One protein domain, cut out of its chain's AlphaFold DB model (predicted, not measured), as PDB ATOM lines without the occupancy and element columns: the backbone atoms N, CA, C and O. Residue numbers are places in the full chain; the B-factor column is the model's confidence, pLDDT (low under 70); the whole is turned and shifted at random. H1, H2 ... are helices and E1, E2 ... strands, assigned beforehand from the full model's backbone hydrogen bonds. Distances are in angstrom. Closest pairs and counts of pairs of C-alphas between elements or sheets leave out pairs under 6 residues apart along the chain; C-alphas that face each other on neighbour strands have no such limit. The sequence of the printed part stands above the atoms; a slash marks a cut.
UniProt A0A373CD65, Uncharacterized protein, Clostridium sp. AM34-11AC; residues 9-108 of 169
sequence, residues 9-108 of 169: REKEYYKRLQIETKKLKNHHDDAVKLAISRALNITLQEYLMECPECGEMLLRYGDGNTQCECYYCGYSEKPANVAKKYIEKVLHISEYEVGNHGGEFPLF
ATOM      1  N   ARG A   9      17.850  -0.507 132.536       92.06
ATOM      2  CA  ARG A   9      17.513  -1.567 131.574       92.06
ATOM      3  C   ARG A   9      18.732  -1.988 130.744       92.06
ATOM      4  O   ARG A   9      18.947  -3.177 130.529       92.06
ATOM      5  N   GLU A  10      19.560  -1.041 130.311       93.00
ATOM      6  CA  GLU A  10      20.790  -1.349 129.570       93.00
ATOM      7  C   GLU A  10      21.846  -2.020 130.451       93.00
ATOM      8  O   GLU A  10      22.526  -2.936 129.993       93.00
ATOM      9  N   LYS A  11      21.941  -1.647 131.735       92.56
ATOM     10  CA  LYS A  11      22.784  -2.362 132.709       92.56
ATOM     11  C   LYS A  11      22.359  -3.821 132.849       92.56
ATOM     12  O   LYS A  11      23.213  -4.693 133.003       92.56
ATOM     13  N   GLU A  12      21.060  -4.108 132.790       93.00
ATOM     14  CA  GLU A  12      20.560  -5.483 132.798       93.00
ATOM     15  C   GLU A  12      20.958  -6.246 131.526       93.00
ATOM     16  O   GLU A  12      21.474  -7.362 131.625       93.00
ATOM     17  N   TYR A  13      20.798  -5.644 130.341       93.12
ATOM     18  CA  TYR A  13      21.262  -6.250 129.087       93.12
ATOM     19  C   TYR A  13      22.768  -6.502 129.095       93.12
ATOM     20  O   TYR A  13      23.206  -7.594 128.739       93.12
ATOM     21  N   TYR A  14      23.554  -5.542 129.576       91.81
ATOM     22  CA  TYR A  14      25.000  -5.676 129.687       91.81
ATOM     23  C   TYR A  14      25.398  -6.836 130.609       91.81
ATOM     24  O   TYR A  14      26.215  -7.673 130.227       91.81
ATOM     25  N   LYS A  15      24.762  -6.965 131.784       92.44
ATOM     26  CA  LYS A  15      24.979  -8.112 132.685       92.44
ATOM     27  C   LYS A  15      24.645  -9.443 132.011       92.44
ATOM     28  O   LYS A  15      25.391 -10.408 132.166       92.44
ATOM     29  N   ARG A  16      23.542  -9.513 131.257       94.75
ATOM     30  CA  ARG A  16      23.163 -10.728 130.518       94.75
ATOM     31  C   ARG A  16      24.196 -11.076 129.450       94.75
ATOM     32  O   ARG A  16      24.617 -12.225 129.395       94.75
ATOM     33  N   LEU A  17      24.653 -10.095 128.669       94.94
ATOM     34  CA  LEU A  17      25.718 -10.293 127.682       94.94
ATOM     35  C   LEU A  17      26.983 -10.844 128.344       94.94
ATOM     36  O   LEU A  17      27.499 -11.859 127.895       94.94
ATOM     37  N   GLN A  18      27.427 -10.265 129.463       94.19
ATOM     38  CA  GLN A  18      28.591 -10.771 130.199       94.19
ATOM     39  C   GLN A  18      28.431 -12.236 130.635       94.19
ATOM     40  O   GLN A  18      29.377 -13.019 130.528       94.19
ATOM     41  N   ILE A  19      27.247 -12.617 131.124       95.31
ATOM     42  CA  ILE A  19      26.964 -13.996 131.546       95.31
ATOM     43  C   ILE A  19      27.011 -14.950 130.351       95.31
ATOM     44  O   ILE A  19      27.683 -15.980 130.425       95.31
ATOM     45  N   GLU A  20      26.327 -14.622 129.257       95.81
ATOM     46  CA  GLU A  20      26.268 -15.494 128.081       95.81
ATOM     47  C   GLU A  20      27.625 -15.593 127.375       95.81
ATOM     48  O   GLU A  20      28.047 -16.693 127.023       95.81
ATOM     49  N   THR A  21      28.384 -14.497 127.276       96.12
ATOM     50  CA  THR A  21      29.763 -14.529 126.766       96.12
ATOM     51  C   THR A  21      30.653 -15.425 127.626       96.12
ATOM     52  O   THR A  21      31.438 -16.206 127.089       96.12
ATOM     53  N   LYS A  22      30.514 -15.386 128.959       95.81
ATOM     54  CA  LYS A  22      31.262 -16.283 129.852       95.81
ATOM     55  C   LYS A  22      30.890 -17.751 129.634       95.81
ATOM     56  O   LYS A  22      31.776 -18.599 129.615       95.81
ATOM     57  N   LYS A  23      29.602 -18.063 129.464       96.19
ATOM     58  CA  LYS A  23      29.150 -19.434 129.170       96.19
ATOM     59  C   LYS A  23      29.694 -19.932 127.836       96.19
ATOM     60  O   LYS A  23      30.193 -21.052 127.784       96.19
ATOM     61  N   LEU A  24      29.629 -19.103 126.793       95.75
ATOM     62  CA  LEU A  24      30.164 -19.433 125.474       95.75
ATOM     63  C   LEU A  24      31.668 -19.701 125.545       95.75
ATOM     64  O   LEU A  24      32.121 -20.722 125.038       95.75
ATOM     65  N   LYS A  25      32.422 -18.842 126.241       94.94
ATOM     66  CA  LYS A  25      33.853 -19.056 126.466       94.94
ATOM     67  C   LYS A  25      34.123 -20.379 127.183       94.94
ATOM     68  O   LYS A  25      34.959 -21.145 126.735       94.94
ATOM     69  N   ASN A  26      33.402 -20.680 128.262       95.25
ATOM     70  CA  ASN A  26      33.598 -21.943 128.977       95.25
ATOM     71  C   ASN A  26      33.324 -23.157 128.074       95.25
ATOM     72  O   ASN A  26      34.074 -24.126 128.101       95.25
ATOM     73  N   HIS A  27      32.264 -23.096 127.264       94.75
ATOM     74  CA  HIS A  27      31.956 -24.149 126.300       94.75
ATOM     75  C   HIS A  27      33.070 -24.313 125.259       94.75
ATOM     76  O   HIS A  27      33.473 -25.439 124.972       94.75
ATOM     77  N   HIS A  28      33.589 -23.198 124.737       95.00
ATOM     78  CA  HIS A  28      34.740 -23.174 123.836       95.00
ATOM     79  C   HIS A  28      35.967 -23.824 124.482       95.00
ATOM     80  O   HIS A  28      36.509 -24.771 123.920       95.00
ATOM     81  N   ASP A  29      36.346 -23.386 125.685       94.75
ATOM     82  CA  ASP A  29      37.507 -23.894 126.423       94.75
ATOM     83  C   ASP A  29      37.401 -25.410 126.666       94.75
ATOM     84  O   ASP A  29      38.384 -26.144 126.546       94.75
ATOM     85  N   ASP A  30      36.207 -25.911 126.991       96.06
ATOM     86  CA  ASP A  30      35.981 -27.343 127.197       96.06
ATOM     87  C   ASP A  30      36.030 -28.136 125.881       96.06
ATOM     88  O   ASP A  30      36.605 -29.228 125.840       96.06
ATOM     89  N   ALA A  31      35.506 -27.581 124.786       94.94
ATOM     90  CA  ALA A  31      35.620 -28.180 123.460       94.94
ATOM     91  C   ALA A  31      37.082 -28.237 122.976       94.94
ATOM     92  O   ALA A  31      37.507 -29.267 122.448       94.94
ATOM     93  N   VAL A  32      37.874 -27.189 123.225       95.50
ATOM     94  CA  VAL A  32      39.313 -27.152 122.911       95.50
ATOM     95  C   VAL A  32      40.067 -28.223 123.699       95.50
ATOM     96  O   VAL A  32      40.821 -28.989 123.104       95.50
ATOM     97  N   LYS A  33      39.819 -28.374 125.009       95.25
ATOM     98  CA  LYS A  33      40.448 -29.443 125.818       95.25
ATOM     99  C   LYS A  33      40.163 -30.838 125.262       95.25
ATOM    100  O   LYS A  33      41.065 -31.675 125.200       95.25
ATOM    101  N   LEU A  34      38.920 -31.096 124.853       94.56
ATOM    102  CA  LEU A  34      38.542 -32.373 124.245       94.56
ATOM    103  C   LEU A  34      39.250 -32.589 122.902       94.56
ATOM    104  O   LEU A  34      39.712 -33.697 122.630       94.56
ATOM    105  N   ALA A  35      39.361 -31.546 122.078       94.81
ATOM    106  CA  ALA A  35      40.066 -31.606 120.802       94.81
ATOM    107  C   ALA A  35      41.577 -31.837 120.982       94.81
ATOM    108  O   ALA A  35      42.127 -32.704 120.307       94.81
ATOM    109  N   ILE A  36      42.224 -31.172 121.949       94.38
ATOM    110  CA  ILE A  36      43.630 -31.414 122.323       94.38
ATOM    111  C   ILE A  36      43.823 -32.873 122.728       94.38
ATOM    112  O   ILE A  36      44.702 -33.548 122.200       94.38
ATOM    113  N   SER A  37      42.979 -33.394 123.624       93.00
ATOM    114  CA  SER A  37      43.089 -34.789 124.059       93.00
ATOM    115  C   SER A  37      42.970 -35.772 122.891       93.00
ATOM    116  O   SER A  37      43.676 -36.776 122.874       93.00
ATOM    117  N   ARG A  38      42.117 -35.489 121.899       90.19
ATOM    118  CA  ARG A  38      41.997 -36.307 120.682       90.19
ATOM    119  C   ARG A  38      43.227 -36.192 119.786       90.19
ATOM    120  O   ARG A  38      43.717 -37.220 119.334       90.19
ATOM    121  N   ALA A  39      43.721 -34.977 119.558       92.25
ATOM    122  CA  ALA A  39      44.890 -34.723 118.723       92.25
ATOM    123  C   ALA A  39      46.135 -35.434 119.274       92.25
ATOM    124  O   ALA A  39      46.809 -36.149 118.538       92.25
ATOM    125  N   LEU A  40      46.379 -35.326 120.584       92.00
ATOM    126  CA  LEU A  40      47.555 -35.903 121.243       92.00
ATOM    127  C   LEU A  40      47.541 -37.437 121.337       92.00
ATOM    128  O   LEU A  40      48.567 -38.040 121.635       92.00
ATOM    129  N   ASN A  41      46.406 -38.084 121.056       90.38
ATOM    130  CA  ASN A  41      46.351 -39.539 120.884       90.38
ATOM    131  C   ASN A  41      46.846 -39.996 119.499       90.38
ATOM    132  O   ASN A  41      47.002 -41.196 119.286       90.38
ATOM    133  N   ILE A  42      47.031 -39.071 118.551       86.31
ATOM    134  CA  ILE A  42      47.338 -39.366 117.142       86.31
ATOM    135  C   ILE A  42      48.668 -38.734 116.719       86.31
ATOM    136  O   ILE A  42      49.436 -39.364 116.001       86.31
ATOM    137  N   THR A  43      48.947 -37.507 117.161       86.75
ATOM    138  CA  THR A  43      50.140 -36.740 116.784       86.75
ATOM    139  C   THR A  43      50.767 -36.037 117.988       86.75
ATOM    140  O   THR A  43      50.147 -35.905 119.044       86.75
ATOM    141  N   LEU A  44      52.010 -35.583 117.839       87.12
ATOM    142  CA  LEU A  44      52.703 -34.800 118.859       87.12
ATOM    143  C   LEU A  44      52.276 -33.331 118.797       87.12
ATOM    144  O   LEU A  44      51.991 -32.789 117.731       87.12
ATOM    145  N   GLN A  45      52.284 -32.669 119.953       87.31
ATOM    146  CA  GLN A  45      51.888 -31.264 120.074       87.31
ATOM    147  C   GLN A  45      52.722 -30.329 119.182       87.31
ATOM    148  O   GLN A  45      52.201 -29.354 118.655       87.31
ATOM    149  N   GLU A  46      54.007 -30.628 119.003       84.94
ATOM    150  CA  GLU A  46      54.944 -29.838 118.194       84.94
ATOM    151  C   GLU A  46      54.643 -29.840 116.690       84.94
ATOM    152  O   GLU A  46      55.118 -28.958 115.978       84.94
ATOM    153  N   TYR A  47      53.829 -30.790 116.224       85.88
ATOM    154  CA  TYR A  47      53.372 -30.878 114.838       85.88
ATOM    155  C   TYR A  47      52.015 -30.210 114.600       85.88
ATOM    156  O   TYR A  47      51.478 -30.273 113.490       85.88
ATOM    157  N   LEU A  48      51.441 -29.599 115.637       92.38
ATOM    158  CA  LEU A  48      50.194 -28.861 115.539       92.38
ATOM    159  C   LEU A  48      50.481 -27.380 115.315       92.38
ATOM    160  O   LEU A  48      51.237 -26.748 116.051       92.38
ATOM    161  N   MET A  49      49.815 -26.831 114.308       93.31
ATOM    162  CA  MET A  49      49.893 -25.428 113.934       93.31
ATOM    163  C   MET A  49      48.589 -24.705 114.257       93.31
ATOM    164  O   MET A  49      47.544 -25.324 114.493       93.31
ATOM    165  N   GLU A  50      48.646 -23.377 114.243       95.81
ATOM    166  CA  GLU A  50      47.452 -22.543 114.332       95.81
ATOM    167  C   GLU A  50      46.560 -22.770 113.108       95.81
ATOM    168  O   GLU A  50      47.015 -22.751 111.962       95.81
ATOM    169  N   CYS A  51      45.276 -23.013 113.339       96.38
ATOM    170  CA  CYS A  51      44.321 -23.171 112.260       96.38
ATOM    171  C   CYS A  51      43.911 -21.797 111.709       96.38
ATOM    172  O   CYS A  51      43.335 -21.007 112.457       96.38
ATOM    173  N   PRO A  52      44.062 -21.530 110.400       95.69
ATOM    174  CA  PRO A  52      43.696 -20.240 109.820       95.69
ATOM    175  C   PRO A  52      42.181 -19.975 109.811       95.69
ATOM    176  O   PRO A  52      41.762 -18.856 109.535       95.69
ATOM    177  N   GLU A  53      41.338 -20.981 110.072       95.88
ATOM    178  CA  GLU A  53      39.879 -20.801 110.119       95.88
ATOM    179  C   GLU A  53      39.335 -20.552 111.533       95.88
ATOM    180  O   GLU A  53      38.359 -19.819 111.678       95.88
ATOM    181  N   CYS A  54      39.930 -21.140 112.578       95.00
ATOM    182  CA  CYS A  54      39.422 -21.003 113.953       95.00
ATOM    183  C   CYS A  54      40.408 -20.387 114.954       95.00
ATOM    184  O   CYS A  54      39.988 -20.083 116.065       95.00
ATOM    185  N   GLY A  55      41.683 -20.216 114.594       94.44
ATOM    186  CA  GLY A  55      42.729 -19.666 115.467       94.44
ATOM    187  C   GLY A  55      43.259 -20.629 116.536       94.44
ATOM    188  O   GLY A  55      44.123 -20.262 117.322       94.44
ATOM    189  N   GLU A  56      42.766 -21.868 116.597       95.75
ATOM    190  CA  GLU A  56      43.236 -22.854 117.579       95.75
ATOM    191  C   GLU A  56      44.483 -23.604 117.087       95.75
ATOM    192  O   GLU A  56      44.563 -23.988 115.917       95.75
ATOM    193  N   MET A  57      45.420 -23.896 117.998       94.81
ATOM    194  CA  MET A  57      46.673 -24.645 117.759       94.81
ATOM    195  C   MET A  57      46.436 -26.158 117.602       94.81
ATOM    196  O   MET A  57      46.941 -26.979 118.369       94.81
ATOM    197  N   LEU A  58      45.576 -26.530 116.656       95.94
ATOM    198  CA  LEU A  58      45.041 -27.885 116.491       95.94
ATOM    199  C   LEU A  58      44.976 -28.331 115.024       95.94
ATOM    200  O   LEU A  58      44.252 -29.273 114.702       95.94
ATOM    201  N   LEU A  59      45.697 -27.654 114.130       95.81
ATOM    202  CA  LEU A  59      45.820 -28.024 112.722       95.81
ATOM    203  C   LEU A  59      47.002 -28.980 112.521       95.81
ATOM    204  O   LEU A  59      48.130 -28.627 112.850       95.81
ATOM    205  N   ARG A  60      46.759 -30.160 111.947       93.75
ATOM    206  CA  ARG A  60      47.813 -31.116 111.562       93.75
ATOM    207  C   ARG A  60      48.294 -30.878 110.128       93.75
ATOM    208  O   ARG A  60      47.512 -30.423 109.294       93.75
ATOM    209  N   TYR A  61      49.543 -31.226 109.831       92.94
ATOM    210  CA  TYR A  61      50.080 -31.238 108.466       92.94
ATOM    211  C   TYR A  61      49.526 -32.423 107.644       92.94
ATOM    212  O   TYR A  61      48.903 -33.335 108.181       92.94
ATOM    213  N   GLY A  62      49.713 -32.389 106.324       90.06
ATOM    214  CA  GLY A  62      49.059 -33.291 105.371       90.06
ATOM    215  C   GLY A  62      49.747 -34.632 105.092       90.06
ATOM    216  O   GLY A  62      49.486 -35.197 104.031       90.06
ATOM    217  N   ASP A  63      50.620 -35.141 105.964       86.81
ATOM    218  CA  ASP A  63      51.306 -36.442 105.820       86.81
ATOM    219  C   ASP A  63      51.845 -36.747 104.399       86.81
ATOM    220  O   ASP A  63      51.692 -37.850 103.878       86.81
ATOM    221  N   GLY A  64      52.445 -35.756 103.731       75.00
ATOM    222  CA  GLY A  64      53.149 -35.948 102.461       75.00
ATOM    223  C   GLY A  64      52.277 -36.094 101.208       75.00
ATOM    224  O   GLY A  64      52.763 -36.693 100.254       75.00
ATOM    225  N   ASN A  65      51.025 -35.598 101.217       72.31
ATOM    226  CA  ASN A  65      50.157 -35.209 100.065       72.31
ATOM    227  C   ASN A  65      48.646 -35.435 100.318       72.31
ATOM    228  O   ASN A  65      47.845 -35.435  99.380       72.31
ATOM    229  N   THR A  66      48.230 -35.639 101.569       86.75
ATOM    230  CA  THR A  66      46.814 -35.781 101.933       86.75
ATOM    231  C   THR A  66      46.156 -34.404 102.114       86.75
ATOM    232  O   THR A  66      46.079 -33.610 101.175       86.75
ATOM    233  N   GLN A  67      45.654 -34.103 103.306       93.00
ATOM    234  CA  GLN A  67      44.994 -32.854 103.656       93.00
ATOM    235  C   GLN A  67      45.424 -32.451 105.063       93.00
ATOM    236  O   GLN A  67      45.569 -33.303 105.939       93.00
ATOM    237  N   CYS A  68      45.627 -31.155 105.281       93.50
ATOM    238  CA  CYS A  68      45.762 -30.630 106.631       93.50
ATOM    239  C   CYS A  68      44.374 -30.570 107.251       93.50
ATOM    240  O   CYS A  68      43.451 -30.054 106.623       93.50
ATOM    241  N   GLU A  69      44.236 -31.049 108.482       94.75
ATOM    242  CA  GLU A  69      42.949 -31.135 109.168       94.75
ATOM    243  C   GLU A  69      43.026 -30.527 110.566       94.75
ATOM    244  O   GLU A  69      43.980 -30.756 111.312       94.75
ATOM    245  N   CYS A  70      42.016 -29.746 110.941       96.31
ATOM    246  CA  CYS A  70      41.904 -29.195 112.284       96.31
ATOM    247  C   CYS A  70      41.072 -30.111 113.182       96.31
ATOM    248  O   CYS A  70      39.878 -30.309 112.945       96.31
ATOM    249  N   TYR A  71      41.667 -30.581 114.278       94.94
ATOM    250  CA  TYR A  71      40.988 -31.432 115.263       94.94
ATOM    251  C   TYR A  71      39.866 -30.723 116.037       94.94
ATOM    252  O   TYR A  71      39.070 -31.391 116.699       94.94
ATOM    253  N   TYR A  72      39.802 -29.388 115.974       96.06
ATOM    254  CA  TYR A  72      38.782 -28.588 116.648       96.06
ATOM    255  C   TYR A  72      37.602 -28.238 115.739       96.06
ATOM    256  O   TYR A  72      36.481 -28.672 115.993       96.06
ATOM    257  N   CYS A  73      37.838 -27.459 114.679       95.38
ATOM    258  CA  CYS A  73      36.758 -26.935 113.837       95.38
ATOM    259  C   CYS A  73      36.399 -27.841 112.650       95.38
ATOM    260  O   CYS A  73      35.415 -27.577 111.966       95.38
ATOM    261  N   GLY A  74      37.186 -28.892 112.388       94.19
ATOM    262  CA  GLY A  74      36.971 -29.804 111.261       94.19
ATOM    263  C   GLY A  74      37.371 -29.241 109.897       94.19
ATOM    264  O   GLY A  74      37.065 -29.855 108.878       94.19
ATOM    265  N   TYR A  75      38.044 -28.086 109.852       96.38
ATOM    266  CA  TYR A  75      38.632 -27.561 108.620       96.38
ATOM    267  C   TYR A  75      39.567 -28.600 107.988       96.38
ATOM    268  O   TYR A  75      40.388 -29.174 108.699       96.38
ATOM    269  N   SER A  76      39.438 -28.828 106.677       95.75
ATOM    270  CA  SER A  76      40.266 -29.760 105.909       95.75
ATOM    271  C   SER A  76      40.560 -29.200 104.522       95.75
ATOM    272  O   SER A  76      39.634 -28.813 103.803       95.75
ATOM    273  N   GLU A  77      41.836 -29.129 104.142       96.00
ATOM    274  CA  GLU A  77      42.242 -28.593 102.843       96.00
ATOM    275  C   GLU A  77      43.652 -29.052 102.421       96.00
ATOM    276  O   GLU A  77      44.416 -29.609 103.209       96.00
ATOM    277  N   LYS A  78      44.008 -28.844 101.147       95.38
ATOM    278  CA  LYS A  78      45.327 -29.204 100.606       95.38
ATOM    279  C   LYS A  78      46.447 -28.357 101.236       95.38
ATOM    280  O   LYS A  78      46.266 -27.142 101.344       95.38
ATOM    281  N   PRO A  79      47.632 -28.936 101.508       95.19
ATOM    282  CA  PRO A  79      48.757 -28.234 102.132       95.19
ATOM    283  C   PRO A  79      49.130 -26.880 101.520       95.19
ATOM    284  O   PRO A  79      49.281 -25.904 102.246       95.19
ATOM    285  N   ALA A  80      49.219 -26.788 100.190       93.62
ATOM    286  CA  ALA A  80      49.580 -25.541  99.507       93.62
ATOM    287  C   ALA A  80      48.554 -24.413  99.734       93.62
ATOM    288  O   ALA A  80      48.911 -23.252  99.926       93.62
ATOM    289  N   ASN A  81      47.262 -24.752  99.769       94.56
ATOM    290  CA  ASN A  81      46.199 -23.783 100.046       94.56
ATOM    291  C   ASN A  81      46.213 -23.350 101.517       94.56
ATOM    292  O   ASN A  81      45.996 -22.180 101.824       94.56
ATOM    293  N   VAL A  82      46.483 -24.293 102.419       95.62
ATOM    294  CA  VAL A  82      46.583 -24.040 103.860       95.62
ATOM    295  C   VAL A  82      47.761 -23.125 104.160       95.62
ATOM    296  O   VAL A  82      47.587 -22.167 104.902       95.62
ATOM    297  N   ALA A  83      48.914 -23.353 103.528       94.88
ATOM    298  CA  ALA A  83      50.090 -22.498 103.648       94.88
ATOM    299  C   ALA A  83      49.779 -21.040 103.261       94.88
ATOM    300  O   ALA A  83      50.052 -20.127 104.036       94.88
ATOM    301  N   LYS A  84      49.115 -20.819 102.117       93.88
ATOM    302  CA  LYS A  84      48.679 -19.475 101.690       93.88
ATOM    303  C   LYS A  84      47.729 -18.825 102.695       93.88
ATOM    304  O   LYS A  84      47.973 -17.710 103.144       93.88
ATOM    305  N   LYS A  85      46.685 -19.549 103.108       95.00
ATOM    306  CA  LYS A  85      45.722 -19.058 104.107       95.00
ATOM    307  C   LYS A  85      46.374 -18.761 105.451       95.00
ATOM    308  O   LYS A  85      45.957 -17.828 106.125       95.00
ATOM    309  N   TYR A  86      47.362 -19.551 105.855       94.81
ATOM    310  CA  TYR A  86      48.104 -19.335 107.089       94.81
ATOM    311  C   TYR A  86      48.881 -18.016 107.032       94.81
ATOM    312  O   TYR A  86      48.782 -17.209 107.951       94.81
ATOM    313  N   ILE A  87      49.572 -17.742 105.923       93.31
ATOM    314  CA  ILE A  87      50.279 -16.470 105.718       93.31
ATOM    315  C   ILE A  87      49.304 -15.282 105.796       93.31
ATOM    316  O   ILE A  87      49.553 -14.316 106.516       93.31
ATOM    317  N   GLU A  88      48.160 -15.372 105.121       92.56
ATOM    318  CA  GLU A  88      47.183 -14.279 105.083       92.56
ATOM    319  C   GLU A  88      46.457 -14.064 106.416       92.56
ATOM    320  O   GLU A  88      46.297 -12.932 106.871       92.56
ATOM    321  N   LYS A  89      45.968 -15.144 107.035       93.62
ATOM    322  CA  LYS A  89      45.053 -15.064 108.181       93.62
ATOM    323  C   LYS A  89      45.755 -15.128 109.533       93.62
ATOM    324  O   LYS A  89      45.245 -14.521 110.467       93.62
ATOM    325  N   VAL A  90      46.874 -15.847 109.634       92.62
ATOM    326  CA  VAL A  90      47.621 -16.031 110.891       92.62
ATOM    327  C   VAL A  90      48.817 -15.086 110.956       92.62
ATOM    328  O   VAL A  90      48.983 -14.382 111.945       92.62
ATOM    329  N   LEU A  91      49.627 -15.012 109.893       90.62
ATOM    330  CA  LEU A  91      50.755 -14.067 109.854       90.62
ATOM    331  C   LEU A  91      50.321 -12.638 109.497       90.62
ATOM    332  O   LEU A  91      51.111 -11.711 109.646       90.62
ATOM    333  N   HIS A  92      49.073 -12.451 109.052       90.00
ATOM    334  CA  HIS A  92      48.524 -11.161 108.623       90.00
ATOM    335  C   HIS A  92      49.327 -10.502 107.490       90.00
ATOM    336  O   HIS A  92      49.425  -9.278 107.419       90.00
ATOM    337  N   ILE A  93      49.899 -11.314 106.595       86.31
ATOM    338  CA  ILE A  93      50.698 -10.853 105.458       86.31
ATOM    339  C   ILE A  93      49.870 -10.993 104.182       86.31
ATOM    340  O   ILE A  93      49.506 -12.097 103.776       86.31
ATOM    341  N   SER A  94      49.600  -9.871 103.517       79.69
ATOM    342  CA  SER A  94      48.945  -9.866 102.210       79.69
ATOM    343  C   SER A  94      49.970  -9.964 101.080       79.69
ATOM    344  O   SER A  94      50.891  -9.150 101.000       79.69
ATOM    345  N   GLU A  95      49.769 -10.902 100.151       75.19
ATOM    346  CA  GLU A  95      50.583 -11.030  98.928       75.19
ATOM    347  C   GLU A  95      50.657  -9.706  98.144       75.19
ATOM    348  O   GLU A  95      51.717  -9.303  97.664       75.19
ATOM    349  N   TYR A  96      49.540  -8.975  98.088       69.75
ATOM    350  CA  TYR A  96      49.448  -7.689  97.398       69.75
ATOM    351  C   TYR A  96      50.292  -6.590  98.061       69.75
ATOM    352  O   TYR A  96      50.912  -5.777  97.374       69.75
ATOM    353  N   GLU A  97      50.326  -6.538  99.393       66.12
ATOM    354  CA  GLU A  97      51.110  -5.533 100.123       66.12
ATOM    355  C   GLU A  97      52.610  -5.797  99.979       66.12
ATOM    356  O   GLU A  97      53.387  -4.878  99.716       66.12
ATOM    357  N   VAL A  98      53.008  -7.066 100.057       73.88
ATOM    358  CA  VAL A  98      54.400  -7.497  99.916       73.88
ATOM    359  C   VAL A  98      54.965  -7.122  98.544       73.88
ATOM    360  O   VAL A  98      56.028  -6.501  98.472       73.88
ATOM    361  N   GLY A  99      54.228  -7.396  97.462       67.00
ATOM    362  CA  GLY A  99      54.657  -7.052  96.102       67.00
ATOM    363  C   GLY A  99      54.830  -5.545  95.866       67.00
ATOM    364  O   GLY A  99      55.719  -5.133  95.124       67.00
ATOM    365  N   ASN A 100      54.035  -4.706  96.538       64.19
ATOM    366  CA  ASN A 100      54.122  -3.245  96.415       64.19
ATOM    367  C   ASN A 100      55.253  -2.625  97.249       64.19
ATOM    368  O   ASN A 100      55.760  -1.557  96.901       64.19
ATOM    369  N   HIS A 101      55.655  -3.282  98.336       60.91
ATOM    370  CA  HIS A 101      56.740  -2.834  99.211       60.91
ATOM    371  C   HIS A 101      58.085  -3.520  98.925       60.91
ATOM    372  O   HIS A 101      59.067  -3.231  99.606       60.91
ATOM    373  N   GLY A 102      58.149  -4.382  97.901       59.56
ATOM    374  CA  GLY A 102      59.368  -5.090  97.501       59.56
ATOM    375  C   GLY A 102      59.800  -6.179  98.484       59.56
ATOM    376  O   GLY A 102      60.987  -6.484  98.563       59.56
ATOM    377  N   GLY A 103      58.866  -6.726  99.264       65.62
ATOM    378  CA  GLY A 103      59.135  -7.868 100.136       65.62
ATOM    379  C   GLY A 103      59.051  -9.202  99.387       65.62
ATOM    380  O   GLY A 103      58.478  -9.285  98.301       65.62
ATOM    381  N   GLU A 104      59.583 -10.262  99.995       75.06
ATOM    382  CA  GLU A 104      59.369 -11.641  99.543       75.06
ATOM    383  C   GLU A 104      58.140 -12.236 100.234       75.06
ATOM    384  O   GLU A 104      57.985 -12.125 101.455       75.06
ATOM    385  N   PHE A 105      57.258 -12.874  99.462       84.44
ATOM    386  CA  PHE A 105      56.125 -13.598 100.028       84.44
ATOM    387  C   PHE A 105      56.655 -14.847 100.751       84.44
ATOM    388  O   PHE A 105      57.412 -15.602 100.144       84.44
ATOM    389  N   PRO A 106      56.306 -15.090 102.030       89.38
ATOM    390  CA  PRO A 106      56.965 -16.096 102.868       89.38
ATOM    391  C   PRO A 106      56.492 -17.536 102.587       89.38
ATOM    392  O   PRO A 106      56.311 -18.326 103.515       89.38
ATOM    393  N   LEU A 107      56.286 -17.872 101.313       91.50
ATOM    394  CA  LEU A 107      55.900 -19.187 100.817       91.50
ATOM    395  C   LEU A 107      57.010 -19.731  99.918       91.50
ATOM    396  O   LEU A 107      57.389 -19.089  98.943       91.50
ATOM    397  N   PHE A 108      57.479 -20.932 100.227       90.12
ATOM    398  CA  PHE A 108      58.593 -21.577  99.544       90.12
ATOM    399  C   PHE A 108      58.236 -23.023  99.183       90.12
ATOM    400  O   PHE A 108      57.345 -23.644  99.785       90.12
TER     401      PHE A 108
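This is residues 9 to 108 of the 169 residues of an uncharacterized protein of Clostridium sp. AM34-11AC (UniProt A0A373CD65). A long helical arm, H1, and a thinner branch with H2 and H3 open as a V from a small knot of loops and short paired stretches round E1. Residues 9 to 27 of H1 stick out free. The 100 printed residues hold H1, E1, H2, H3 in that order, mostly helix; the whole is loose, radius of gyration of the C-alphas 17.9 A, and flat, spanning 54 by 41 by 19 A.

H1, residues 9 to 39, begins at C-alpha 9 (17.513, -1.567, 131.574) and is 44.9 A long. E1 is residues 68 to 70. H2, residues 79 to 89, measures 15.0 A. H3, residues 95 to 101, ends at C-alpha 101 (56.740, -2.834, 99.211).

H1 is apart from E1, H2 and H3. E1 pairs with no named strand; its residues 69 to 70 pair antiparallel with 59 to 60. The closest C-alphas of E1 and H2, Cys 68 and Pro 79, are 5.9 A apart. H2 and H3 are close but not clearly touching, closest C-alphas Glu 88 and Glu 95 at 7.7 A. In H1, H2 and H3 every O i to N i+4 pair is within hydrogen-bond range.

The printed part has no cut. The link from H1 to E1 is long, 28 residues. Residues 96 to 97 and 99 to 103 have pLDDT under 70.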